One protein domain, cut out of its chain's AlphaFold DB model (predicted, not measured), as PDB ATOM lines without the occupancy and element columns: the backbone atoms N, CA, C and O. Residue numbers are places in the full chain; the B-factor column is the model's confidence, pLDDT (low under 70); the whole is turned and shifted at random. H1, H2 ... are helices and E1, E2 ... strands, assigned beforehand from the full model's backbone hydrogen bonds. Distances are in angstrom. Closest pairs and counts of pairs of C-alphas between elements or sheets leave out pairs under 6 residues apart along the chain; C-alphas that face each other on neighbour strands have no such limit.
ATOM      1  N   PRO A 184     -34.634 -31.147  50.672       96.69
ATOM      2  CA  PRO A 184     -34.351 -30.008  49.807       96.69
ATOM      3  C   PRO A 184     -32.852 -29.799  49.597       96.69
ATOM      4  O   PRO A 184     -32.062 -29.862  50.540       96.69
ATOM      5  N   LEU A 185     -32.439 -29.459  48.371       94.75
ATOM      6  CA  LEU A 185     -31.022 -29.191  48.100       94.75
ATOM      7  C   LEU A 185     -30.485 -27.996  48.918       94.75
ATOM      8  O   LEU A 185     -29.288 -27.928  49.193       94.75
ATOM      9  N   SER A 186     -31.365 -27.087  49.359       94.19
ATOM     10  CA  SER A 186     -31.039 -25.959  50.245       94.19
ATOM     11  C   SER A 186     -30.458 -26.368  51.601       94.19
ATOM     12  O   SER A 186     -29.790 -25.557  52.240       94.19
ATOM     13  N   ASP A 187     -30.663 -27.614  52.033       95.62
ATOM     14  CA  ASP A 187     -30.099 -28.128  53.284       95.62
ATOM     15  C   ASP A 187     -28.592 -28.392  53.166       95.62
ATOM     16  O   ASP A 187     -27.882 -28.527  54.172       95.62
ATOM     17  N   LYS A 188     -28.068 -28.422  51.933       96.38
ATOM     18  CA  LYS A 188     -26.648 -28.596  51.658       96.38
ATOM     19  C   LYS A 188     -25.855 -27.363  52.082       96.38
ATOM     20  O   LYS A 188     -26.004 -26.273  51.536       96.38
ATOM     21  N   LYS A 189     -24.914 -27.558  53.004       96.19
ATOM     22  CA  LYS A 189     -23.983 -26.534  53.495       96.19
ATOM     23  C   LYS A 189     -22.557 -26.934  53.146       96.19
ATOM     24  O   LYS A 189     -22.110 -28.023  53.494       96.19
ATOM     25  N   ASN A 190     -21.830 -26.057  52.455       94.06
ATOM     26  CA  ASN A 190     -20.425 -26.271  52.075       94.06
ATOM     27  C   ASN A 190     -20.177 -27.625  51.371       94.06
ATOM     28  O   ASN A 190     -19.211 -28.328  51.668       94.06
ATOM     29  N   GLY A 191     -21.077 -28.010  50.458       95.19
ATOM     30  CA  GLY A 191     -20.984 -29.267  49.707       95.19
ATOM     31  C   GLY A 191     -21.380 -30.526  50.488       95.19
ATOM     32  O   GLY A 191     -21.107 -31.630  50.022       95.19
ATOM     33  N   ARG A 192     -22.011 -30.395  51.660       97.69
ATOM     34  CA  ARG A 192     -22.419 -31.521  52.512       97.69
ATOM     35  C   ARG A 192     -23.851 -31.387  53.009       97.69
ATOM     36  O   ARG A 192     -24.308 -30.273  53.241       97.69
ATOM     37  N   ILE A 193     -24.508 -32.515  53.258       97.56
ATOM     38  CA  ILE A 193     -25.676 -32.588  54.147       97.56
ATOM     39  C   ILE A 193     -25.268 -33.484  55.317       97.56
ATOM     40  O   ILE A 193     -24.876 -34.635  55.120       97.56
ATOM     41  N   GLY A 194     -25.278 -32.933  56.532       95.81
ATOM     42  CA  GLY A 194     -24.656 -33.586  57.685       95.81
ATOM     43  C   GLY A 194     -23.175 -33.900  57.425       95.81
ATOM     44  O   GLY A 194     -22.400 -33.030  57.022       95.81
ATOM     45  N   SER A 195     -22.779 -35.152  57.648       96.19
ATOM     46  CA  SER A 195     -21.415 -35.651  57.415       96.19
ATOM     47  C   SER A 195     -21.158 -36.099  55.968       96.19
ATOM     48  O   SER A 195     -19.994 -36.191  55.558       96.19
ATOM     49  N   TYR A 196     -22.208 -36.334  55.174       98.06
ATOM     50  CA  TYR A 196     -22.102 -36.887  53.824       98.06
ATOM     51  C   TYR A 196     -21.590 -35.848  52.819       98.06
ATOM     52  O   TYR A 196     -22.180 -34.779  52.640       98.06
ATOM     53  N   ASN A 197     -20.469 -36.152  52.157       97.31
ATOM     54  CA  ASN A 197     -19.845 -35.274  51.171       97.31
ATOM     55  C   ASN A 197     -20.461 -35.454  49.782       97.31
ATOM     56  O   ASN A 197     -20.207 -36.446  49.101       97.31
ATOM     57  N   ILE A 198     -21.199 -34.445  49.335       97.06
ATOM     58  CA  ILE A 198     -21.837 -34.415  48.017       97.06
ATOM     59  C   ILE A 198     -20.954 -33.643  47.023       97.06
ATOM     60  O   ILE A 198     -20.797 -34.032  45.871       97.06
ATOM     61  N   GLY A 199     -20.302 -32.569  47.461       95.31
ATOM     62  CA  GLY A 199     -19.642 -31.613  46.576       95.31
ATOM     63  C   GLY A 199     -20.633 -30.618  45.971       95.31
ATOM     64  O   GLY A 199     -21.705 -30.376  46.530       95.31
ATOM     65  N   ASN A 200     -20.252 -30.005  44.851       93.62
ATOM     66  CA  ASN A 200     -21.057 -28.981  44.187       93.62
ATOM     67  C   ASN A 200     -21.273 -29.331  42.720       93.62
ATOM     68  O   ASN A 200     -20.330 -29.740  42.037       93.62
ATOM     69  N   TRP A 201     -22.497 -29.137  42.235       93.06
ATOM     70  CA  TRP A 201     -22.771 -29.260  40.807       93.06
ATOM     71  C   TRP A 201     -22.083 -28.121  40.029       93.06
ATOM     72  O   TRP A 201     -21.937 -27.019  40.562       93.06
ATOM     73  N   PRO A 202     -21.694 -28.338  38.757       88.62
ATOM     74  CA  PRO A 202     -20.950 -27.352  37.962       88.62
ATOM     75  C   PRO A 202     -21.580 -25.953  37.866       88.62
ATOM     76  O   PRO A 202     -20.850 -24.974  37.750       88.62
ATOM     77  N   TYR A 203     -22.909 -25.856  37.932       84.50
ATOM     78  CA  TYR A 203     -23.663 -24.598  37.817       84.50
ATOM     79  C   TYR A 203     -24.401 -24.214  39.102       84.50
ATOM     80  O   TYR A 203     -25.298 -23.378  39.085       84.50
ATOM     81  N   GLU A 204     -24.054 -24.837  40.227       85.56
ATOM     82  CA  GLU A 204     -24.773 -24.622  41.483       85.56
ATOM     83  C   GLU A 204     -24.554 -23.222  42.066       85.56
ATOM     84  O   GLU A 204     -25.461 -22.635  42.643       85.56
ATOM     85  N   GLN A 205     -23.350 -22.670  41.895       81.94
ATOM     86  CA  GLN A 205     -22.968 -21.359  42.432       81.94
ATOM     87  C   GLN A 205     -23.222 -20.203  41.449       81.94
ATOM     88  O   GLN A 205     -22.841 -19.067  41.724       81.94
ATOM     89  N   VAL A 212     -31.367 -29.445  31.350       87.44
ATOM     90  CA  VAL A 212     -30.899 -30.790  31.693       87.44
ATOM     91  C   VAL A 212     -29.743 -30.794  32.700       87.44
ATOM     92  O   VAL A 212     -29.561 -31.788  33.391       87.44
ATOM     93  N   TYR A 213     -28.952 -29.720  32.796       89.94
ATOM     94  CA  TYR A 213     -27.806 -29.584  33.707       89.94
ATOM     95  C   TYR A 213     -28.102 -28.704  34.927       89.94
ATOM     96  O   TYR A 213     -27.170 -28.249  35.599       89.94
ATOM     97  N   ARG A 214     -29.378 -28.437  35.224       91.25
ATOM     98  CA  ARG A 214     -29.755 -27.832  36.502       91.25
ATOM     99  C   ARG A 214     -29.521 -28.823  37.649       91.25
ATOM    100  O   ARG A 214     -29.753 -30.017  37.465       91.25
ATOM    101  N   PRO A 215     -29.055 -28.356  38.822       92.44
ATOM    102  CA  PRO A 215     -28.990 -29.194  40.013       92.44
ATOM    103  C   PRO A 215     -30.363 -29.805  40.348       92.44
ATOM    104  O   PRO A 215     -31.387 -29.176  40.065       92.44
ATOM    105  N   PRO A 216     -30.402 -31.004  40.956       94.81
ATOM    106  CA  PRO A 216     -31.656 -31.619  41.371       94.81
ATOM    107  C   PRO A 216     -32.360 -30.754  42.424       94.81
ATOM    108  O   PRO A 216     -31.713 -30.084  43.226       94.81
ATOM    109  N   ALA A 217     -33.694 -30.777  42.449       92.69
ATOM    110  CA  ALA A 217     -34.466 -29.987  43.414       92.69
ATOM    111  C   ALA A 217     -34.251 -30.439  44.873       92.69
ATOM    112  O   ALA A 217     -34.360 -29.643  45.807       92.69
ATOM    113  N   GLY A 218     -33.920 -31.713  45.060       96.75
ATOM    114  CA  GLY A 218     -33.637 -32.323  46.346       96.75
ATOM    115  C   GLY A 218     -33.036 -33.709  46.166       96.75
ATOM    116  O   GLY A 218     -32.738 -34.127  45.045       96.75
ATOM    117  N   LEU A 219     -32.827 -34.400  47.280       98.44
ATOM    118  CA  LEU A 219     -32.190 -35.710  47.336       98.44
ATOM    119  C   LEU A 219     -33.015 -36.662  48.200       98.44
ATOM    120  O   LEU A 219     -33.631 -36.245  49.177       98.44
ATOM    121  N   ILE A 220     -32.987 -37.946  47.875       98.50
ATOM    122  CA  ILE A 220     -33.564 -39.001  48.707       98.50
ATOM    123  C   ILE A 220     -32.570 -39.316  49.822       98.50
ATOM    124  O   ILE A 220     -31.393 -39.570  49.549       98.50
ATOM    125  N   GLN A 221     -33.031 -39.287  51.071       98.00
ATOM    126  CA  GLN A 221     -32.237 -39.723  52.213       98.00
ATOM    127  C   GLN A 221     -32.197 -41.252  52.261       98.00
ATOM    128  O   GLN A 221     -33.233 -41.910  52.293       98.00
ATOM    129  N   VAL A 222     -30.989 -41.807  52.309       98.19
ATOM    130  CA  VAL A 222     -30.758 -43.248  52.385       98.19
ATOM    131  C   VAL A 222     -30.143 -43.592  53.735       98.19
ATOM    132  O   VAL A 222     -29.103 -43.043  54.116       98.19
ATOM    133  N   THR A 223     -30.770 -44.512  54.448       97.00
ATOM    134  CA  THR A 223     -30.356 -45.042  55.747       97.00
ATOM    135  C   THR A 223     -29.994 -46.526  55.607       97.00
ATOM    136  O   THR A 223     -30.289 -47.143  54.577       97.00
ATOM    137  N   PRO A 224     -29.320 -47.133  56.599       96.31
ATOM    138  CA  PRO A 224     -29.133 -48.582  56.617       96.31
ATOM    139  C   PRO A 224     -30.450 -49.366  56.534       96.31
ATOM    140  O   PRO A 224     -30.465 -50.443  55.948       96.31
ATOM    141  N   GLU A 225     -31.529 -48.815  57.089       94.88
ATOM    142  CA  GLU A 225     -32.840 -49.455  57.200       94.88
ATOM    143  C   GLU A 225     -33.629 -49.408  55.885       94.88
ATOM    144  O   GLU A 225     -34.351 -50.352  55.578       94.88
ATOM    145  N   ASN A 226     -33.469 -48.343  55.089       95.94
ATOM    146  CA  ASN A 226     -34.288 -48.116  53.896       95.94
ATOM    147  C   ASN A 226     -33.582 -48.392  52.557       95.94
ATOM    148  O   ASN A 226     -34.217 -48.362  51.507       95.94
ATOM    149  N   ARG A 227     -32.269 -48.655  52.558       97.12
ATOM    150  CA  ARG A 227     -31.482 -48.800  51.316       97.12
ATOM    151  C   ARG A 227     -31.965 -49.929  50.397       97.12
ATOM    152  O   ARG A 227     -31.699 -49.884  49.202       97.12
ATOM    153  N   ASP A 228     -32.616 -50.944  50.952       97.06
ATOM    154  CA  ASP A 228     -33.112 -52.106  50.211       97.06
ATOM    155  C   ASP A 228     -34.553 -51.896  49.689       97.06
ATOM    156  O   ASP A 228     -35.148 -52.817  49.134       97.06
ATOM    157  N   LEU A 229     -35.105 -50.678  49.824       96.69
ATOM    158  CA  LEU A 229     -36.393 -50.290  49.244       96.69
ATOM    159  C   LEU A 229     -36.350 -50.391  47.716       96.69
ATOM    160  O   LEU A 229     -35.419 -49.891  47.080       96.69
ATOM    161  N   TRP A 230     -37.379 -51.007  47.139       97.25
ATOM    162  CA  TRP A 230     -37.558 -51.127  45.696       97.25
ATOM    163  C   TRP A 230     -38.119 -49.827  45.117       97.25
ATOM    164  O   TRP A 230     -39.165 -49.347  45.542       97.25
ATOM    165  N   LEU A 231     -37.402 -49.246  44.158       97.81
ATOM    166  CA  LEU A 231     -37.839 -48.071  43.402       97.81
ATOM    167  C   LEU A 231     -38.671 -48.470  42.172       97.81
ATOM    168  O   LEU A 231     -39.541 -47.718  41.732       97.81
ATOM    169  N   SER A 232     -38.402 -49.656  41.634       97.38
ATOM    170  CA  SER A 232     -39.147 -50.319  40.564       97.38
ATOM    171  C   SER A 232     -39.025 -51.842  40.711       97.38
ATOM    172  O   SER A 232     -38.477 -52.310  41.711       97.38
ATOM    173  N   GLU A 233     -39.536 -52.627  39.761       96.06
ATOM    174  CA  GLU A 233     -39.444 -54.097  39.779       96.06
ATOM    175  C   GLU A 233     -38.014 -54.640  39.946       96.06
ATOM    176  O   GLU A 233     -37.825 -55.585  40.709       96.06
ATOM    177  N   HIS A 234     -37.015 -54.032  39.295       97.69
ATOM    178  CA  HIS A 234     -35.635 -54.539  39.265       97.69
ATOM    179  C   HIS A 234     -34.606 -53.601  39.908       97.69
ATOM    180  O   HIS A 234     -33.418 -53.918  39.916       97.69
ATOM    181  N   ILE A 235     -35.024 -52.444  40.436       98.31
ATOM    182  CA  ILE A 235     -34.097 -51.414  40.923       98.31
ATOM    183  C   ILE A 235     -34.391 -51.066  42.376       98.31
ATOM    184  O   ILE A 235     -35.514 -50.714  42.739       98.31
ATOM    185  N   GLN A 236     -33.351 -51.087  43.207       98.12
ATOM    186  CA  GLN A 236     -33.405 -50.724  44.619       98.12
ATOM    187  C   GLN A 236     -32.735 -49.372  44.882       98.12
ATOM    188  O   GLN A 236     -31.877 -48.896  44.138       98.12
ATOM    189  N   LEU A 237     -33.074 -48.739  46.006       98.44
ATOM    190  CA  LEU A 237     -32.497 -47.454  46.405       98.44
ATOM    191  C   LEU A 237     -30.968 -47.524  46.566       98.44
ATOM    192  O   LEU A 237     -30.254 -46.567  46.242       98.44
ATOM    193  N   LYS A 238     -30.440 -48.669  47.011       97.94
ATOM    194  CA  LYS A 238     -28.996 -48.903  47.146       97.94
ATOM    195  C   LYS A 238     -28.233 -48.822  45.828       97.94
ATOM    196  O   LYS A 238     -27.057 -48.462  45.860       97.94
ATOM    197  N   ASP A 239     -28.884 -49.065  44.694       98.06
ATOM    198  CA  ASP A 239     -28.249 -49.034  43.371       98.06
ATOM    199  C   ASP A 239     -27.814 -47.615  42.977       98.06
ATOM    200  O   ASP A 239     -26.916 -47.411  42.154       98.06
ATOM    201  N   PHE A 240     -28.386 -46.605  43.639       98.50
ATOM    202  CA  PHE A 240     -28.006 -45.204  43.503       98.50
ATOM    203  C   PHE A 240     -26.973 -44.738  44.537       98.50
ATOM    204  O   PHE A 240     -26.518 -43.593  44.474       98.50
ATOM    205  N   ILE A 241     -26.551 -45.578  45.487       98.00
ATOM    206  CA  ILE A 241     -25.559 -45.172  46.487       98.00
ATOM    207  C   ILE A 241     -24.189 -44.966  45.830       98.00
ATOM    208  O   ILE A 241     -23.569 -45.875  45.280       98.00
ATOM    209  N   THR A 242     -23.648 -43.755  45.976       95.94
ATOM    210  CA  THR A 242     -22.288 -43.447  45.528       95.94
ATOM    211  C   THR A 242     -21.233 -44.137  46.406       95.94
ATOM    212  O   THR A 242     -21.262 -44.034  47.636       95.94
ATOM    213  N   LYS A 243     -20.254 -44.775  45.757       92.81
ATOM    214  CA  LYS A 243     -19.086 -45.440  46.371       92.81
ATOM    215  C   LYS A 243     -18.126 -44.435  47.044       92.81
ATOM    216  O   LYS A 243     -18.107 -43.256  46.691       92.81
ATOM    217  N   GLY A 244     -17.276 -44.894  47.968       90.44
ATOM    218  CA  GLY A 244     -16.188 -44.105  48.571       90.44
ATOM    219  C   GLY A 244     -16.539 -43.351  49.859       90.44
ATOM    220  O   GLY A 244     -15.781 -42.478  50.281       90.44
ATOM    221  N   GLN A 245     -17.695 -43.647  50.462       94.50
ATOM    222  CA  GLN A 245     -18.139 -43.118  51.761       94.50
ATOM    223  C   GLN A 245     -18.945 -44.183  52.524       94.50
ATOM    224  O   GLN A 245     -20.062 -43.934  52.972       94.50
ATOM    225  N   GLU A 246     -18.417 -45.400  52.617       93.00
ATOM    226  CA  GLU A 246     -19.125 -46.613  53.049       93.00
ATOM    227  C   GLU A 246     -19.714 -46.451  54.461       93.00
ATOM    228  O   GLU A 246     -20.908 -46.676  54.660       93.00
ATOM    229  N   ASN A 247     -18.914 -45.925  55.395       94.50
ATOM    230  CA  ASN A 247     -19.252 -45.802  56.821       94.50
ATOM    231  C   ASN A 247     -19.974 -44.494  57.200       94.50
ATOM    232  O   ASN A 247     -20.123 -44.197  58.383       94.50
ATOM    233  N   VAL A 248     -20.386 -43.682  56.223       96.75
ATOM    234  CA  VAL A 248     -21.080 -42.408  56.469       96.75
ATOM    235  C   VAL A 248     -22.576 -42.581  56.233       96.75
ATOM    236  O   VAL A 248     -22.979 -42.951  55.130       96.75
ATOM    237  N   TRP A 249     -23.382 -42.284  57.250       96.75
ATOM    238  CA  TRP A 249     -24.844 -42.330  57.201       96.75
ATOM    239  C   TRP A 249     -25.454 -41.100  57.893       96.75
ATOM    240  O   TRP A 249     -24.833 -40.566  58.819       96.75
ATOM    241  N   PRO A 250     -26.655 -40.659  57.479       97.25
ATOM    242  CA  PRO A 250     -27.359 -41.071  56.259       97.25
ATOM    243  C   PRO A 250     -26.625 -40.618  54.982       97.25
ATOM    244  O   PRO A 250     -25.775 -39.724  55.022       97.25
ATOM    245  N   LYS A 251     -26.935 -41.252  53.848       98.38
ATOM    246  CA  LYS A 251     -26.481 -40.842  52.508       98.38
ATOM    247  C   LYS A 251     -27.602 -40.091  51.791       98.38
ATOM    248  O   LYS A 251     -28.749 -40.128  52.224       98.38
ATOM    249  N   TYR A 252     -27.271 -39.414  50.695       98.44
ATOM    250  CA  TYR A 252     -28.237 -38.636  49.920       98.44
ATOM    251  C   TYR A 252     -28.016 -38.852  48.427       98.44
ATOM    252  O   TYR A 252     -26.908 -38.620  47.938       98.44
ATOM    253  N   VAL A 253     -29.055 -39.291  47.716       98.56
ATOM    254  CA  VAL A 253     -28.974 -39.664  46.295       98.56
ATOM    255  C   VAL A 253     -29.981 -38.885  45.455       98.56
ATOM    256  O   VAL A 253     -31.082 -38.591  45.913       98.56
ATOM    257  N   ALA A 254     -29.610 -38.529  44.225       98.25
ATOM    258  CA  ALA A 254     -30.565 -38.013  43.248       98.25
ATOM    259  C   ALA A 254     -31.081 -39.170  42.391       98.25
ATOM    260  O   ALA A 254     -30.279 -39.934  41.855       98.25
ATOM    261  N   VAL A 255     -32.397 -39.262  42.225       98.31
ATOM    262  CA  VAL A 255     -33.056 -40.248  41.363       98.31
ATOM    263  C   VAL A 255     -34.114 -39.516  40.553       98.31
ATOM    264  O   VAL A 255     -34.926 -38.789  41.120       98.31
ATOM    265  N   GLN A 256     -34.097 -39.679  39.232       97.19
ATOM    266  CA  GLN A 256     -35.175 -39.219  38.361       97.19
ATOM    267  C   GLN A 256     -36.009 -40.427  37.918       97.19
ATOM    268  O   GLN A 256     -35.448 -41.300  37.257       97.19
ATOM    269  N   PRO A 257     -37.331 -40.467  38.183       95.94
ATOM    270  CA  PRO A 257     -38.183 -41.612  37.837       95.94
ATOM    271  C   PRO A 257     -38.054 -42.090  36.384       95.94
ATOM    272  O   PRO A 257     -38.102 -43.280  36.106       95.94
ATOM    273  N   ARG A 258     -37.788 -41.169  35.450       96.94
ATOM    274  CA  ARG A 258     -37.631 -41.470  34.019       96.94
ATOM    275  C   ARG A 258     -36.531 -42.488  33.715       96.94
ATOM    276  O   ARG A 258     -36.669 -43.228  32.747       96.94
ATOM    277  N   VAL A 259     -35.424 -42.498  34.470       98.31
ATOM    278  CA  VAL A 259     -34.353 -43.479  34.226       98.31
ATOM    279  C   VAL A 259     -34.749 -44.864  34.722       98.31
ATOM    280  O   VAL A 259     -34.446 -45.831  34.035       98.31
ATOM    281  N   LEU A 260     -35.473 -44.942  35.844       98.38
ATOM    282  CA  LEU A 260     -36.041 -46.194  36.344       98.38
ATOM    283  C   LEU A 260     -36.987 -46.775  35.290       98.38
ATOM    284  O   LEU A 260     -36.775 -47.876  34.801       98.38
ATOM    285  N   ASP A 261     -37.934 -45.953  34.837       98.12
ATOM    286  CA  ASP A 261     -38.957 -46.323  33.857       98.12
ATOM    287  C   ASP A 261     -38.342 -46.809  32.536       98.12
ATOM    288  O   ASP A 261     -38.732 -47.828  31.969       98.12
ATOM    289  N   LYS A 262     -37.304 -46.114  32.057       98.69
ATOM    290  CA  LYS A 262     -36.572 -46.527  30.859       98.69
ATOM    291  C   LYS A 262     -35.859 -47.865  31.037       98.69
ATOM    292  O   LYS A 262     -35.839 -48.644  30.091       98.69
ATOM    293  N   VAL A 263     -35.222 -48.105  32.182       98.69
ATOM    294  CA  VAL A 263     -34.507 -49.365  32.424       98.69
ATOM    295  C   VAL A 263     -35.497 -50.526  32.486       98.69
ATOM    296  O   VAL A 263     -35.258 -51.531  31.824       98.69
ATOM    297  N   GLU A 264     -36.641 -50.361  33.149       98.69
ATOM    298  CA  GLU A 264     -37.699 -51.380  33.165       98.69
ATOM    299  C   GLU A 264     -38.247 -51.665  31.757       98.69
ATOM    300  O   GLU A 264     -38.349 -52.819  31.347       98.69
ATOM    301  N   LEU A 265     -38.484 -50.633  30.939       98.81
ATOM    302  CA  LEU A 265     -38.864 -50.822  29.531       98.81
ATOM    303  C   LEU A 265     -37.789 -51.557  28.713       98.81
ATOM    304  O   LEU A 265     -38.117 -52.318  27.805       98.81
ATOM    305  N   VAL A 266     -36.503 -51.329  29.002       98.75
ATOM    306  CA  VAL A 266     -35.394 -52.047  28.348       98.75
ATOM    307  C   VAL A 266     -35.388 -53.517  28.756       98.75
ATOM    308  O   VAL A 266     -35.179 -54.369  27.897       98.75
ATOM    309  N   ILE A 267     -35.658 -53.819  30.026       98.69
ATOM    310  CA  ILE A 267     -35.809 -55.187  30.533       98.69
ATOM    311  C   ILE A 267     -36.978 -55.889  29.829       98.69
ATOM    312  O   ILE A 267     -36.798 -56.974  29.275       98.69
ATOM    313  N   GLN A 268     -38.143 -55.241  29.755       98.56
ATOM    314  CA  GLN A 268     -39.320 -55.764  29.051       98.56
ATOM    315  C   GLN A 268     -39.045 -55.994  27.553       98.56
ATOM    316  O   GLN A 268     -39.435 -57.020  26.994       98.56
ATOM    317  N   GLU A 269     -38.340 -55.075  26.883       98.75
ATOM    318  CA  GLU A 269     -37.976 -55.236  25.470       98.75
ATOM    319  C   GLU A 269     -36.945 -56.357  25.265       98.75
ATOM    320  O   GLU A 269     -37.058 -57.111  24.301       98.75
ATOM    321  N   LEU A 270     -35.975 -56.525  26.170       98.50
ATOM    322  CA  LEU A 270     -35.041 -57.658  26.141       98.50
ATOM    323  C   LEU A 270     -35.785 -58.992  26.237       98.50
ATOM    324  O   LEU A 270     -35.553 -59.882  25.416       98.50
ATOM    325  N   GLN A 271     -36.734 -59.099  27.168       98.00
ATOM    326  CA  GLN A 271     -37.590 -60.277  27.303       98.00
ATOM    327  C   GLN A 271     -38.406 -60.522  26.023       98.00
ATOM    328  O   GLN A 271     -38.436 -61.646  25.519       98.00
ATOM    329  N   ALA A 272     -38.993 -59.476  25.431       98.06
ATOM    330  CA  ALA A 272     -39.718 -59.566  24.160       98.06
ATOM    331  C   ALA A 272     -38.819 -59.958  22.971       98.06
ATOM    332  O   ALA A 272     -39.276 -60.594  22.019       98.06
ATOM    333  N   MET A 273     -37.532 -59.609  23.026       97.50
ATOM    334  CA  MET A 273     -36.508 -60.027  22.067       97.50
ATOM    335  C   MET A 273     -36.036 -61.477  22.269       97.50
ATOM    336  O   MET A 273     -35.284 -61.977  21.436       97.50
ATOM    337  N   GLY A 274     -36.493 -62.163  23.321       97.00
ATOM    338  CA  GLY A 274     -36.115 -63.542  23.640       97.00
ATOM    339  C   GLY A 274     -34.918 -63.669  24.587       97.00
ATOM    340  O   GLY A 274     -34.390 -64.769  24.732       97.00
ATOM    341  N   HIS A 275     -34.504 -62.579  25.239       96.62
ATOM    342  CA  HIS A 275     -33.440 -62.570  26.244       96.62
ATOM    343  C   HIS A 275     -34.066 -62.463  27.642       96.62
ATOM    344  O   HIS A 275     -34.513 -61.378  28.023       96.62
ATOM    345  N   PRO A 276     -34.160 -63.564  28.409       93.75
ATOM    346  CA  PRO A 276     -34.754 -63.519  29.736       93.75
ATOM    347  C   PRO A 276     -33.912 -62.643  30.667       93.75
ATOM    348  O   PRO A 276     -32.685 -62.725  30.694       93.75
ATOM    349  N   VAL A 277     -34.601 -61.821  31.447       96.94
ATOM    350  CA  VAL A 277     -34.003 -60.976  32.475       96.94
ATOM    351  C   VAL A 277     -34.801 -61.190  33.750       96.94
ATOM    352  O   VAL A 277     -35.996 -60.906  33.781       96.94
ATOM    353  N   THR A 278     -34.143 -61.736  34.765       95.19
ATOM    354  CA  THR A 278     -34.655 -61.909  36.129       95.19
ATOM    355  C   THR A 278     -33.936 -61.002  37.117       95.19
ATOM    356  O   THR A 278     -34.468 -60.729  38.188       95.19
ATOM    357  N   ASN A 279     -32.716 -60.570  36.792       95.56
ATOM    358  CA  ASN A 279     -31.940 -59.681  37.638       95.56
ATOM    359  C   ASN A 279     -30.994 -58.799  36.812       95.56
ATOM    360  O   ASN A 279     -30.544 -59.165  35.721       95.56
ATOM    361  N   ILE A 280     -30.690 -57.624  37.359       96.12
ATOM    362  CA  ILE A 280     -29.680 -56.718  36.826       96.12
ATOM    363  C   ILE A 280     -28.595 -56.483  37.873       96.12
ATOM    364  O   ILE A 280     -28.863 -56.387  39.070       96.12
ATOM    365  N   PHE A 281     -27.367 -56.287  37.411       95.12
ATOM    366  CA  PHE A 281     -26.308 -55.721  38.227       95.12
ATOM    367  C   PHE A 281     -26.187 -54.221  37.947       95.12
ATOM    368  O   PHE A 281     -25.686 -53.793  36.901       95.12
ATOM    369  N   ALA A 282     -26.631 -53.400  38.899       95.25
ATOM    370  CA  ALA A 282     -26.446 -51.956  38.850       95.25
ATOM    371  C   ALA A 282     -25.018 -51.582  39.279       95.25
ATOM    372  O   ALA A 282     -24.684 -51.468  40.461       95.25
ATOM    373  N   VAL A 283     -24.145 -51.338  38.302       92.75
ATOM    374  CA  VAL A 283     -22.744 -50.976  38.558       92.75
ATOM    375  C   VAL A 283     -22.643 -49.594  39.209       92.75
ATOM    376  O   VAL A 283     -21.758 -49.352  40.050       92.75
ATOM    377  N   SER A 284     -23.510 -48.667  38.788       93.56
ATOM    378  CA  SER A 284     -23.578 -47.295  39.293       93.56
ATOM    379  C   SER A 284     -24.883 -46.599  38.895       93.56
ATOM    380  O   SER A 284     -25.092 -46.331  37.717       93.56
ATOM    381  N   GLY A 285     -25.671 -46.149  39.870       96.88
ATOM    382  CA  GLY A 285     -26.692 -45.110  39.695       96.88
ATOM    383  C   GLY A 285     -26.115 -43.714  39.950       96.88
ATOM    384  O   GLY A 285     -25.224 -43.254  39.231       96.88
ATOM    385  N   PHE A 286     -26.575 -43.025  40.994       98.06
ATOM    386  CA  PHE A 286     -26.126 -41.669  41.310       98.06
ATOM    387  C   PHE A 286     -24.647 -41.582  41.722       98.06
ATOM    388  O   PHE A 286     -24.113 -42.391  42.487       98.06
ATOM    389  N   ARG A 287     -23.981 -40.528  41.240       96.62
ATOM    390  CA  ARG A 287     -22.614 -40.158  41.632       96.62
ATOM    391  C   ARG A 287     -22.627 -38.759  42.216       96.62
ATOM    392  O   ARG A 287     -22.943 -37.809  41.504       96.62
ATOM    393  N   THR A 288     -22.198 -38.607  43.465       96.81
ATOM    394  CA  THR A 288     -21.980 -37.269  44.022       96.81
ATOM    395  C   THR A 288     -21.025 -36.458  43.129       96.81
ATOM    396  O   THR A 288     -20.064 -37.019  42.583       96.81
ATOM    397  N   PRO A 289     -21.236 -35.138  42.969       95.00
ATOM    398  CA  PRO A 289     -20.293 -34.291  42.244       95.00
ATOM    399  C   PRO A 289     -18.838 -34.419  42.717       95.00
ATOM    400  O   PRO A 289     -17.923 -34.452  41.893       95.00
ATOM    401  N   SER A 290     -18.613 -34.556  44.029       94.19
ATOM    402  CA  SER A 290     -17.282 -34.788  44.604       94.19
ATOM    403  C   SER A 290     -16.662 -36.109  44.129       94.19
ATOM    404  O   SER A 290     -15.500 -36.129  43.724       94.19
ATOM    405  N   TYR A 291     -17.438 -37.197  44.109       92.69
ATOM    406  CA  TYR A 291     -16.987 -38.491  43.606       92.69
ATOM    407  C   TYR A 291     -16.723 -38.449  42.097       92.69
ATOM    408  O   TYR A 291     -15.701 -38.954  41.632       92.69
ATOM    409  N   ASN A 292     -17.594 -37.803  41.318       90.00
ATOM    410  CA  ASN A 292     -17.409 -37.686  39.872       90.00
ATOM    411  C   ASN A 292     -16.143 -36.886  39.512       90.00
ATOM    412  O   ASN A 292     -15.478 -37.224  38.535       90.00
ATOM    413  N   ALA A 293     -15.790 -35.871  40.308       84.31
ATOM    414  CA  ALA A 293     -14.607 -35.041  40.088       84.31
ATOM    415  C   ALA A 293     -13.270 -35.753  40.379       84.31
ATOM    416  O   ALA A 293     -12.270 -35.405  39.753       84.31
ATOM    417  N   GLY A 294     -13.224 -36.721  41.305       63.03
ATOM    418  CA  GLY A 294     -11.940 -37.311  41.715       63.03
ATOM    419  C   GLY A 294     -11.958 -38.615  42.520       63.03
ATOM    420  O   GLY A 294     -10.904 -39.022  42.996       63.03
ATOM    421  N   GLY A 295     -13.102 -39.278  42.709       56.06
ATOM    422  CA  GLY A 295     -13.176 -40.555  43.433       56.06
ATOM    423  C   GLY A 295     -12.969 -41.774  42.524       56.06
ATOM    424  O   GLY A 295     -13.676 -41.918  41.531       56.06
ATOM    425  N   GLY A 296     -12.069 -42.697  42.875       56.00
ATOM    426  CA  GLY A 296     -11.814 -43.927  42.103       56.00
ATOM    427  C   GLY A 296     -11.105 -43.691  40.758       56.00
ATOM    428  O   GLY A 296     -10.370 -42.720  40.606       56.00
ATOM    429  N   ASN A 297     -11.310 -44.581  39.774       53.25
ATOM    430  CA  ASN A 297     -10.797 -44.399  38.408       53.25
ATOM    431  C   ASN A 297     -11.629 -43.334  37.661       53.25
ATOM    432  O   ASN A 297     -12.847 -43.472  37.521       53.25
ATOM    433  N   THR A 298     -10.974 -42.267  37.200       55.38
ATOM    434  CA  THR A 298     -11.600 -41.101  36.552       55.38
ATOM    435  C   THR A 298     -11.646 -41.190  35.024       55.38
ATOM    436  O   THR A 298     -12.281 -40.347  34.385       55.38
ATOM    437  N   VAL A 299     -11.011 -42.204  34.424       48.50
ATOM    438  CA  VAL A 299     -11.008 -42.419  32.970       48.50
ATOM    439  C   VAL A 299     -12.447 -42.604  32.471       48.50
ATOM    440  O   VAL A 299     -13.203 -43.405  33.011       48.50
ATOM    441  N   GLY A 300     -12.841 -41.822  31.459       53.78
ATOM    442  CA  GLY A 300     -14.183 -41.864  30.864       53.78
ATOM    443  C   GLY A 300     -15.255 -41.021  31.570       53.78
ATOM    444  O   GLY A 300     -16.384 -40.958  31.088       53.78
ATOM    445  N   ARG A 301     -14.945 -40.324  32.676       67.25
ATOM    446  CA  ARG A 301     -15.935 -39.485  33.378       67.25
ATOM    447  C   ARG A 301     -16.029 -38.082  32.788       67.25
ATOM    448  O   ARG A 301     -15.084 -37.296  32.819       67.25
ATOM    449  N   GLY A 302     -17.215 -37.733  32.299       69.50
ATOM    450  CA  GLY A 302     -17.518 -36.378  31.854       69.50
ATOM    451  C   GLY A 302     -17.696 -35.402  33.024       69.50
ATOM    452  O   GLY A 302     -18.359 -35.714  34.016       69.50
ATOM    453  N   LYS A 303     -17.201 -34.166  32.869       78.44
ATOM    454  CA  LYS A 303     -17.462 -33.048  33.807       78.44
ATOM    455  C   LYS A 303     -18.957 -32.758  34.005       78.44
ATOM    456  O   LYS A 303     -19.338 -32.186  35.015       78.44
ATOM    457  N   LEU A 304     -19.788 -33.151  33.039       86.19
ATOM    458  CA  LEU A 304     -21.247 -33.009  33.043       86.19
ATOM    459  C   LEU A 304     -21.953 -34.376  33.021       86.19
ATOM    460  O   LEU A 304     -23.008 -34.518  32.405       86.19
ATOM    461  N   SER A 305     -21.342 -35.390  33.645       92.50
ATOM    462  CA  SER A 305     -21.900 -36.742  33.749       92.50
ATOM    463  C   SER A 305     -23.347 -36.731  34.242       92.50
ATOM    464  O   SER A 305     -23.665 -36.068  35.231       92.50
ATOM    465  N   ARG A 306     -24.206 -37.497  33.562       95.75
ATOM    466  CA  ARG A 306     -25.636 -37.630  33.873       95.75
ATOM    467  C   ARG A 306     -25.889 -38.333  35.213       95.75
ATOM    468  O   ARG A 306     -26.804 -37.958  35.930       95.75
ATOM    469  N   HIS A 307     -24.975 -39.195  35.669       97.00
ATOM    470  CA  HIS A 307     -25.065 -39.801  37.006       97.00
ATOM    471  C   HIS A 307     -25.151 -38.778  38.146       97.00
ATOM    472  O   HIS A 307     -25.740 -39.070  39.180       97.00
ATOM    473  N   MET A 308     -24.584 -37.575  37.986       96.75
ATOM    474  CA  MET A 308     -24.697 -36.526  39.008       96.75
ATOM    475  C   MET A 308     -26.100 -35.925  39.093       96.75
ATOM    476  O   MET A 308     -26.420 -35.270  40.075       96.75
ATOM    477  N   TYR A 309     -26.929 -36.090  38.068       96.88
ATOM    478  CA  TYR A 309     -28.264 -35.501  37.994       96.88
ATOM    479  C   TYR A 309     -29.366 -36.532  38.279       96.88
ATOM    480  O   TYR A 309     -30.542 -36.182  38.235       96.88
ATOM    481  N   GLY A 310     -28.989 -37.775  38.606       97.44
ATOM    482  CA  GLY A 310     -29.915 -38.846  38.978       97.44
ATOM    483  C   GLY A 310     -30.663 -39.482  37.809       97.44
ATOM    484  O   GLY A 310     -31.578 -40.261  38.037       97.44
ATOM    485  N   ASP A 311     -30.296 -39.155  36.569       97.62
ATOM    486  CA  ASP A 311     -30.997 -39.597  35.363       97.62
ATOM    487  C   ASP A 311     -30.200 -40.597  34.520       97.62
ATOM    488  O   ASP A 311     -30.500 -40.761  33.338       97.62
ATOM    489  N   ALA A 312     -29.190 -41.240  35.116       97.94
ATOM    490  CA  ALA A 312     -28.337 -42.229  34.467       97.94
ATOM    491  C   ALA A 312     -28.048 -43.439  35.351       97.94
ATOM    492  O   ALA A 312     -27.874 -43.299  36.565       97.94
ATOM    493  N   MET A 313     -27.902 -44.592  34.704       98.06
ATOM    494  CA  MET A 313     -27.487 -45.847  35.310       98.06
ATOM    495  C   MET A 313     -26.509 -46.581  34.396       98.06
ATOM    496  O   MET A 313     -26.673 -46.596  33.178       98.06
ATOM    497  N   ASP A 314     -25.511 -47.202  35.011       96.25
ATOM    498  CA  ASP A 314     -24.657 -48.201  34.384       96.25
ATOM    499  C   ASP A 314     -25.143 -49.578  34.840       96.25
ATOM    500  O   ASP A 314     -25.103 -49.864  36.042       96.25
ATOM    501  N   ILE A 315     -25.600 -50.408  33.903       96.81
ATOM    502  CA  ILE A 315     -26.205 -51.714  34.201       96.81
ATOM    503  C   ILE A 315     -25.553 -52.848  33.408       96.81
ATOM    504  O   ILE A 315     -25.033 -52.640  32.311       96.81
ATOM    505  N   ALA A 316     -25.627 -54.055  33.952       95.81
ATOM    506  CA  ALA A 316     -25.419 -55.312  33.245       95.81
ATOM    507  C   ALA A 316     -26.610 -56.241  33.526       95.81
ATOM    508  O   ALA A 316     -27.203 -56.158  34.601       95.81
ATOM    509  N   ILE A 317     -26.965 -57.102  32.572       96.50
ATOM    510  CA  ILE A 317     -27.870 -58.224  32.852       96.50
ATOM    511  C   ILE A 317     -27.040 -59.301  33.540       96.50
ATOM    512  O   ILE A 317     -25.986 -59.651  33.018       96.50
ATOM    513  N   ASP A 318     -27.483 -59.748  34.709       95.44
ATOM    514  CA  ASP A 318     -26.750 -60.664  35.590       95.44
ATOM    515  C   ASP A 318     -27.772 -61.547  36.307       95.44
ATOM    516  O   ASP A 318     -28.205 -61.252  37.427       95.44
ATOM    517  N   ASN A 319     -28.245 -62.587  35.622       96.25
ATOM    518  CA  ASN A 319     -29.319 -63.431  36.135       96.25
ATOM    519  C   ASN A 319     -28.848 -64.400  37.230       96.25
ATOM    520  O   ASN A 319     -29.667 -64.846  38.039       96.25
ATOM    521  N   ASP A 320     -27.552 -64.726  37.285       94.44
ATOM    522  CA  ASP A 320     -26.978 -65.644  38.275       94.44
ATOM    523  C   ASP A 320     -26.372 -64.933  39.509       94.44
ATOM    524  O   ASP A 320     -25.980 -65.604  40.470       94.44
ATOM    525  N   ASN A 321     -26.404 -63.594  39.542       93.75
ATOM    526  CA  ASN A 321     -25.919 -62.726  40.622       93.75
ATOM    527  C   ASN A 321     -24.410 -62.846  40.891       93.75
ATOM    528  O   ASN A 321     -23.952 -62.679  42.032       93.75
ATOM    529  N   ASN A 322     -23.614 -63.147  39.867       91.69
ATOM    530  CA  ASN A 322     -22.163 -63.255  40.005       91.69
ATOM    531  C   ASN A 322     -21.434 -61.899  39.813       91.69
ATOM    532  O   ASN A 322     -20.213 -61.823  39.997       91.69
ATOM    533  N   ASN A 323     -22.173 -60.812  39.549       90.12
ATOM    534  CA  ASN A 323     -21.700 -59.463  39.207       90.12
ATOM    535  C   ASN A 323     -20.921 -59.387  37.880       90.12
ATOM    536  O   ASN A 323     -20.070 -58.504  37.697       90.12
ATOM    537  N   ILE A 324     -21.185 -60.321  36.969       89.31
ATOM    538  CA  ILE A 324     -20.652 -60.420  35.610       89.31
ATOM    539  C   ILE A 324     -21.837 -60.345  34.647       89.31
ATOM    540  O   ILE A 324     -22.906 -60.864  34.934       89.31
ATOM    541  N   MET A 325     -21.667 -59.658  33.515       92.19
ATOM    542  CA  MET A 325     -22.712 -59.647  32.494       92.19
ATOM    543  C   MET A 325     -22.920 -61.052  31.920       92.19
ATOM    544  O   MET A 325     -21.943 -61.736  31.621       92.19
ATOM    545  N   ASP A 326     -24.172 -61.435  31.708       93.62
ATOM    546  CA  ASP A 326     -24.523 -62.676  31.025       93.62
ATOM    547  C   ASP A 326     -24.097 -62.658  29.542       93.62
ATOM    548  O   ASP A 326     -24.042 -61.608  28.895       93.62
ATOM    549  N   ASP A 327     -23.849 -63.847  28.988       93.94
ATOM    550  CA  ASP A 327     -23.718 -64.089  27.544       93.94
ATOM    551  C   ASP A 327     -25.108 -63.997  26.885       93.94
ATOM    552  O   ASP A 327     -25.844 -64.979  26.756       93.94
ATOM    553  N   LEU A 328     -25.508 -62.775  26.538       94.44
ATOM    554  CA  LEU A 328     -26.834 -62.461  26.013       94.44
ATOM    555  C   LEU A 328     -27.002 -62.909  24.563       94.44
ATOM    556  O   LEU A 328     -28.133 -63.169  24.141       94.44
ATOM    557  N   ASN A 329     -25.919 -62.959  23.785       93.69
ATOM    558  CA  ASN A 329     -25.982 -63.376  22.385       93.69
ATOM    559  C   ASN A 329     -25.796 -64.897  22.191       93.69
ATOM    560  O   ASN A 329     -26.086 -65.395  21.098       93.69
ATOM    561  N   GLY A 330     -25.369 -65.621  23.230       93.88
ATOM    562  CA  GLY A 330     -25.217 -67.073  23.249       93.88
ATOM    563  C   GLY A 330     -23.990 -67.584  22.488       93.88
ATOM    564  O   GLY A 330     -24.018 -68.716  21.996       93.88
ATOM    565  N   ASP A 331     -22.946 -66.764  22.325       94.62
ATOM    566  CA  ASP A 331     -21.726 -67.128  21.589       94.62
ATOM    567  C   ASP A 331     -20.640 -67.795  22.457       94.62
ATOM    568  O   ASP A 331     -19.610 -68.249  21.944       94.62
ATOM    569  N   GLY A 332     -20.889 -67.911  23.763       93.38
ATOM    570  CA  GLY A 332     -20.003 -68.498  24.760       93.38
ATOM    571  C   GLY A 332     -18.955 -67.530  25.316       93.38
ATOM    572  O   GLY A 332     -18.079 -67.970  26.066       93.38
ATOM    573  N   SER A 333     -18.990 -66.245  24.948       91.44
ATOM    574  CA  SER A 333     -17.998 -65.241  25.347       91.44
ATOM    575  C   SER A 333     -18.646 -63.957  25.857       91.44
ATOM    576  O   SER A 333     -19.188 -63.186  25.082       91.44
ATOM    577  N   ILE A 334     -18.429 -63.620  27.127       89.75
ATOM    578  CA  ILE A 334     -18.927 -62.363  27.708       89.75
ATOM    579  C   ILE A 334     -18.106 -61.181  27.172       89.75
ATOM    580  O   ILE A 334     -16.935 -61.000  27.530       89.75
ATOM    581  N   ASN A 335     -18.689 -60.388  26.272       89.88
ATOM    582  CA  ASN A 335     -17.989 -59.330  25.555       89.88
ATOM    583  C   ASN A 335     -18.900 -58.158  25.111       89.88
ATOM    584  O   ASN A 335     -20.008 -57.943  25.591       89.88
ATOM    585  N   LEU A 336     -18.390 -57.303  24.217       91.44
ATOM    586  CA  LEU A 336     -19.121 -56.133  23.718       91.44
ATOM    587  C   LEU A 336     -20.377 -56.511  22.908       91.44
ATOM    588  O   LEU A 336     -21.276 -55.685  22.755       91.44
ATOM    589  N   ALA A 337     -20.423 -57.714  22.340       93.38
ATOM    590  CA  ALA A 337     -21.566 -58.214  21.596       93.38
ATOM    591  C   ALA A 337     -22.808 -58.355  22.493       93.38
ATOM    592  O   ALA A 337     -23.887 -57.958  22.058       93.38
ATOM    593  N   ASP A 338     -22.643 -58.757  23.753       93.81
ATOM    594  CA  ASP A 338     -23.730 -58.834  24.741       93.81
ATOM    595  C   ASP A 338     -24.270 -57.450  25.083       93.81
ATOM    596  O   ASP A 338     -25.468 -57.180  25.000       93.81
ATOM    597  N   ALA A 339     -23.368 -56.499  25.330       94.00
ATOM    598  CA  ALA A 339     -23.736 -55.106  25.565       94.00
ATOM    599  C   ALA A 339     -24.524 -54.499  24.383       94.00
ATOM    600  O   ALA A 339     -25.394 -53.646  24.578       94.00
ATOM    601  N   ARG A 340     -24.264 -54.943  23.143       95.19
ATOM    602  CA  ARG A 340     -25.022 -54.509  21.956       95.19
ATOM    603  C   ARG A 340     -26.438 -55.079  21.908       95.19
ATOM    604  O   ARG A 340     -27.290 -54.428  21.306       95.19
ATOM    605  N   VAL A 341     -26.708 -56.222  22.541       97.00
ATOM    606  CA  VAL A 341     -28.075 -56.749  22.698       97.00
ATOM    607  C   VAL A 341     -28.904 -55.781  23.541       97.00
ATOM    608  O   VAL A 341     -29.956 -55.322  23.096       97.00
ATOM    609  N   ILE A 342     -28.370 -55.359  24.693       97.56
ATOM    610  CA  ILE A 342     -28.981 -54.320  25.542       97.56
ATOM    611  C   ILE A 342     -29.154 -53.021  24.748       97.56
ATOM    612  O   ILE A 342     -30.212 -52.395  24.785       97.56
ATOM    613  N   GLY A 343     -28.145 -52.623  23.970       97.44
ATOM    614  CA  GLY A 343     -28.233 -51.403  23.172       97.44
ATOM    615  C   GLY A 343     -29.295 -51.428  22.074       97.44
ATOM    616  O   GLY A 343     -29.913 -50.399  21.794       97.44
ATOM    617  N   ALA A 344     -29.554 -52.594  21.480       98.12
ATOM    618  CA  ALA A 344     -30.650 -52.766  20.535       98.12
ATOM    619  C   ALA A 344     -32.016 -52.597  21.222       98.12
ATOM    620  O   ALA A 344     -32.882 -51.917  20.668       98.12
ATOM    621  N   ALA A 345     -32.188 -53.136  22.433       98.62
ATOM    622  CA  ALA A 345     -33.392 -52.920  23.235       98.62
ATOM    623  C   ALA A 345     -33.575 -51.433  23.591       98.62
ATOM    624  O   ALA A 345     -34.652 -50.879  23.375       98.62
ATOM    625  N   VAL A 346     -32.509 -50.738  24.013       98.62
ATOM    626  CA  VAL A 346     -32.537 -49.280  24.256       98.62
ATOM    627  C   VAL A 346     -33.011 -48.512  23.023       98.62
ATOM    628  O   VAL A 346     -33.859 -47.629  23.139       98.62
ATOM    629  N   ASP A 347     -32.491 -48.829  21.838       98.38
ATOM    630  CA  ASP A 347     -32.876 -48.133  20.609       98.38
ATOM    631  C   ASP A 347     -34.353 -48.365  20.237       98.38
ATOM    632  O   ASP A 347     -35.011 -47.435  19.764       98.38
ATOM    633  N   ARG A 348     -34.904 -49.559  20.496       98.56
ATOM    634  CA  ARG A 348     -36.336 -49.849  20.299       98.56
ATOM    635  C   ARG A 348     -37.219 -49.133  21.318       98.56
ATOM    636  O   ARG A 348     -38.222 -48.533  20.930       98.56
ATOM    637  N   VAL A 349     -36.812 -49.122  22.587       98.69
ATOM    638  CA  VAL A 349     -37.498 -48.378  23.651       98.69
ATOM    639  C   VAL A 349     -37.525 -46.889  23.326       98.69
ATOM    640  O   VAL A 349     -38.589 -46.283  23.355       98.69
ATOM    641  N   GLU A 350     -36.401 -46.285  22.935       98.38
ATOM    642  CA  GLU A 350     -36.366 -44.862  22.569       98.38
ATOM    643  C   GLU A 350     -37.196 -44.542  21.316       98.38
ATOM    644  O   GLU A 350     -37.720 -43.434  21.202       98.38
ATOM    645  N   ALA A 351     -37.343 -45.488  20.382       98.06
ATOM    646  CA  ALA A 351     -38.218 -45.318  19.224       98.06
ATOM    647  C   ALA A 351     -39.707 -45.323  19.613       98.06
ATOM    648  O   ALA A 351     -40.481 -44.540  19.060       98.06
ATOM    649  N   LYS A 352     -40.105 -46.175  20.569       98.19
ATOM    650  CA  LYS A 352     -41.484 -46.265  21.081       98.19
ATOM    651  C   LYS A 352     -41.815 -45.149  22.080       98.19
ATOM    652  O   LYS A 352     -42.940 -44.657  22.090       98.19
ATOM    653  N   TYR A 353     -40.826 -44.705  22.853       97.75
ATOM    654  CA  TYR A 353     -40.945 -43.685  23.896       97.75
ATOM    655  C   TYR A 353     -39.921 -42.552  23.685       97.75
ATOM    656  O   TYR A 353     -38.931 -42.449  24.419       97.75
ATOM    657  N   PRO A 354     -40.136 -41.654  22.700       96.56
ATOM    658  CA  PRO A 354     -39.170 -40.605  22.351       96.56
ATOM    659  C   PRO A 354     -38.876 -39.615  23.482       96.56
ATOM    660  O   PRO A 354     -37.824 -38.976  23.504       96.56
ATOM    661  N   ASN A 355     -39.789 -39.485  24.446       95.38
ATOM    662  CA  ASN A 355     -39.575 -38.706  25.658       95.38
ATOM    663  C   ASN A 355     -38.415 -39.277  26.500       95.38
ATOM    664  O   ASN A 355     -37.680 -38.507  27.111       95.38
ATOM    665  N   LEU A 356     -38.182 -40.589  26.505       97.44
ATOM    666  CA  LEU A 356     -37.123 -41.238  27.291       97.44
ATOM    667  C   LEU A 356     -35.749 -41.250  26.592       97.44
ATOM    668  O   LEU A 356     -34.802 -41.874  27.077       97.44
ATOM    669  N   VAL A 357     -35.596 -40.553  25.461       97.69
ATOM    670  CA  VAL A 357     -34.333 -40.514  24.713       97.69
ATOM    671  C   VAL A 357     -33.171 -39.978  25.560       97.69
ATOM    672  O   VAL A 357     -33.299 -38.996  26.300       97.69
ATOM    673  N   GLY A 358     -31.998 -40.593  25.421       97.00
ATOM    674  CA  GLY A 358     -30.797 -40.088  26.069       97.00
ATOM    675  C   GLY A 358     -29.492 -40.674  25.552       97.00
ATOM    676  O   GLY A 358     -29.359 -41.083  24.394       97.00
ATOM    677  N   GLY A 359     -28.481 -40.633  26.409       96.31
ATOM    678  CA  GLY A 359     -27.165 -41.190  26.157       96.31
ATOM    679  C   GLY A 359     -27.128 -42.700  26.339       96.31
ATOM    680  O   GLY A 359     -27.778 -43.238  27.230       96.31
ATOM    681  N   MET A 360     -26.315 -43.352  25.513       96.81
ATOM    682  CA  MET A 360     -25.929 -44.744  25.688       96.81
ATOM    683  C   MET A 360     -24.445 -44.923  25.373       96.81
ATOM    684  O   MET A 360     -23.952 -44.353  24.396       96.81
ATOM    685  N   HIS A 361     -23.743 -45.705  26.187       94.44
ATOM    686  CA  HIS A 361     -22.355 -46.093  25.939       94.44
ATOM    687  C   HIS A 361     -22.143 -47.551  26.317       94.44
ATOM    688  O   HIS A 361     -22.677 -48.016  27.322       94.44
ATOM    689  N   TYR A 362     -21.333 -48.246  25.529       93.56
ATOM    690  CA  TYR A 362     -20.929 -49.607  25.830       93.56
ATOM    691  C   TYR A 362     -19.571 -49.606  26.521       93.56
ATOM    692  O   TYR A 362     -18.585 -49.115  25.971       93.56
ATOM    693  N   TYR A 363     -19.508 -50.219  27.693       87.69
ATOM    694  CA  TYR A 363     -18.262 -50.438  28.405       87.69
ATOM    695  C   TYR A 363     -17.871 -51.914  28.268       87.69
ATOM    696  O   TYR A 363     -18.560 -52.769  28.826       87.69
ATOM    697  N   PRO A 364     -16.786 -52.247  27.541       84.31
ATOM    698  CA  PRO A 364     -16.332 -53.629  27.423       84.31
ATOM    699  C   PRO A 364     -15.817 -54.147  28.773       84.31
ATOM    700  O   PRO A 364     -15.336 -53.343  29.571       84.31
ATOM    701  N   PRO A 365     -15.847 -55.461  29.038       81.50
ATOM    702  CA  PRO A 365     -15.213 -56.020  30.226       81.50
ATOM    703  C   PRO A 365     -13.744 -55.593  30.350       81.50
ATOM    704  O   PRO A 365     -12.976 -55.619  29.387       81.50
ATOM    705  N   THR A 366     -13.350 -55.176  31.548       75.19
ATOM    706  CA  THR A 366     -11.973 -54.850  31.924       75.19
ATOM    707  C   THR A 366     -11.638 -55.543  33.241       75.19
ATOM    708  O   THR A 366     -12.522 -56.022  33.945       75.19
ATOM    709  N   GLY A 367     -10.371 -55.528  33.663       66.81
ATOM    710  CA  GLY A 367     -10.011 -56.014  35.002       66.81
ATOM    711  C   GLY A 367     -10.700 -55.268  36.163       66.81
ATOM    712  O   GLY A 367     -10.608 -55.724  37.296       66.81
ATOM    713  N   GLY A 368     -11.360 -54.126  35.911       62.38
ATOM    714  CA  GLY A 368     -12.062 -53.329  36.925       62.38
ATOM    715  C   GLY A 368     -13.594 -53.378  36.866       62.38
ATOM    716  O   GLY A 368     -14.229 -52.872  37.788       62.38
ATOM    717  N   HIS A 369     -14.192 -53.934  35.805       70.50
ATOM    718  CA  HIS A 369     -15.640 -54.145  35.683       70.50
ATOM    719  C   HIS A 369     -15.957 -55.183  34.604       70.50
ATOM    720  O   HIS A 369     -15.281 -55.254  33.583       70.50
ATOM    721  N   GLN A 370     -17.042 -55.925  34.771       77.94
ATOM    722  CA  GLN A 370     -17.356 -57.114  33.972       77.94
ATOM    723  C   GLN A 370     -18.225 -56.819  32.738       77.94
ATOM    724  O   GLN A 370     -19.057 -57.614  32.319       77.94
ATOM    725  N   GLY A 371     -18.008 -55.638  32.159       85.31
ATOM    726  CA  GLY A 371     -18.835 -55.064  31.101       85.31
ATOM    727  C   GLY A 371     -20.120 -54.434  31.642       85.31
ATOM    728  O   GLY A 371     -20.633 -54.838  32.679       85.31
ATOM    729  N   MET A 372     -20.605 -53.385  30.977       91.56
ATOM    730  CA  MET A 372     -21.862 -52.711  31.330       91.56
ATOM    731  C   MET A 372     -22.343 -51.822  30.179       91.56
ATOM    732  O   MET A 372     -21.587 -51.503  29.254       91.56
ATOM    733  N   VAL A 373     -23.587 -51.370  30.272       96.00
ATOM    734  CA  VAL A 373     -24.166 -50.355  29.396       96.00
ATOM    735  C   VAL A 373     -24.576 -49.154  30.230       96.00
ATOM    736  O   VAL A 373     -25.348 -49.271  31.179       96.00
ATOM    737  N   HIS A 374     -24.059 -47.988  29.849       97.19
ATOM    738  CA  HIS A 374     -24.554 -46.702  30.330       97.19
ATOM    739  C   HIS A 374     -25.877 -46.402  29.645       97.19
ATOM    740  O   HIS A 374     -25.942 -46.434  28.415       97.19
ATOM    741  N   ILE A 375     -26.888 -46.013  30.413       98.12
ATOM    742  CA  ILE A 375     -28.183 -45.540  29.928       98.12
ATOM    743  C   ILE A 375     -28.538 -44.261  30.685       98.12
ATOM    744  O   ILE A 375     -28.410 -44.196  31.905       98.12
ATOM    745  N   ASP A 376     -29.013 -43.232  29.986       97.88
ATOM    746  CA  ASP A 376     -29.627 -42.069  30.633       97.88
ATOM    747  C   ASP A 376     -30.827 -41.508  29.869       97.88
ATOM    748  O   ASP A 376     -31.172 -41.977  28.779       97.88
ATOM    749  N   THR A 377     -31.459 -40.490  30.457       97.62
ATOM    750  CA  THR A 377     -32.657 -39.815  29.933       97.62
ATOM    751  C   THR A 377     -32.448 -38.312  29.720       97.62
ATOM    752  O   THR A 377     -33.360 -37.507  29.905       97.62
ATOM    753  N   ARG A 378     -31.251 -37.904  29.269       95.12
ATOM    754  CA  ARG A 378     -30.874 -36.485  29.080       95.12
ATOM    755  C   ARG A 378     -31.709 -35.692  28.060       95.12
ATOM    756  O   ARG A 378     -31.416 -34.519  27.838       95.12
ATOM    757  N   GLY A 379     -32.663 -36.315  27.371       95.19
ATOM    758  CA  GLY A 379     -33.563 -35.667  26.413       95.19
ATOM    759  C   GLY A 379     -32.981 -35.462  25.013       95.19
ATOM    760  O   GLY A 379     -33.602 -34.811  24.179       95.19
ATOM    761  N   PHE A 380     -31.794 -36.003  24.726       94.00
ATOM    762  CA  PHE A 380     -31.241 -36.052  23.373       94.00
ATOM    763  C   PHE A 380     -30.340 -37.269  23.189       94.00
ATOM    764  O   PHE A 380     -29.607 -37.664  24.101       94.00
ATOM    765  N   ARG A 381     -30.364 -37.835  21.979       95.12
ATOM    766  CA  ARG A 381     -29.569 -39.012  21.629       95.12
ATOM    767  C   ARG A 381     -28.076 -38.687  21.683       95.12
ATOM    768  O   ARG A 381     -27.608 -37.754  21.032       95.12
ATOM    769  N   ALA A 382     -27.324 -39.495  22.420       92.00
ATOM    770  CA  ALA A 382     -25.864 -39.514  22.382       92.00
ATOM    771  C   ALA A 382     -25.374 -40.962  22.407       92.00
ATOM    772  O   ALA A 382     -25.923 -41.785  23.137       92.00
ATOM    773  N   ARG A 383     -24.375 -41.281  21.589       92.75
ATOM    774  CA  ARG A 383     -23.789 -42.619  21.480       92.75
ATOM    775  C   ARG A 383     -22.279 -42.475  21.489       92.75
ATOM    776  O   ARG A 383     -21.764 -41.575  20.822       92.75
ATOM    777  N   TRP A 384     -21.611 -43.330  22.243       84.25
ATOM    778  CA  TRP A 384     -20.162 -43.326  22.377       84.25
ATOM    779  C   TRP A 384     -19.612 -44.735  22.284       84.25
ATOM    780  O   TRP A 384     -20.364 -45.673  22.647       84.25
TER     781      TRP A 384
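AT A GLANCE: This is residues 184 to 205 and 212 to 384 of the 384 residues of a protein of Longimicrobium terrae (UniProt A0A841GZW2). Little regular structure: a strongly twisted antiparallel sheet, E3 E4 E6 E5, has H2 and H5 over one face, with loops and the pair E1 E2 at one end. The printed part has 195 residues, five named helices and six named strands, mixed. It is compact, radius of gyration of the C-alphas 16.4 A, spanning 51 by 33 by 31 A.

HOW THE PARTS SIT: E1, residues 218 to 222, and E2, 251 to 253, are antiparallel, N 220 to O 253 2.8 A. H1, 237 to 240, and H4, 306 to 309, only graze the sheet of E3, 280 to 284, E4, 312 to 317, E6, 372 to 376, and E5, 359 to 363. H2, 257 to 272, touches H5, 336 to 352, closest C-alphas Val 266 and Ala 345, 5.6 A.

IN THESE COORDINATES: E1 begins at C-alpha 218 (-33.637, -32.323, 46.346); H3, 289 to 294, at C-alpha 289 (-20.293, -34.291, 42.244).

THE WHOLE: Across the cut, C-alphas 205 and 212 are 16.3 A apart; pLDDT is under 70 in 294 to 302 and 367 to 368.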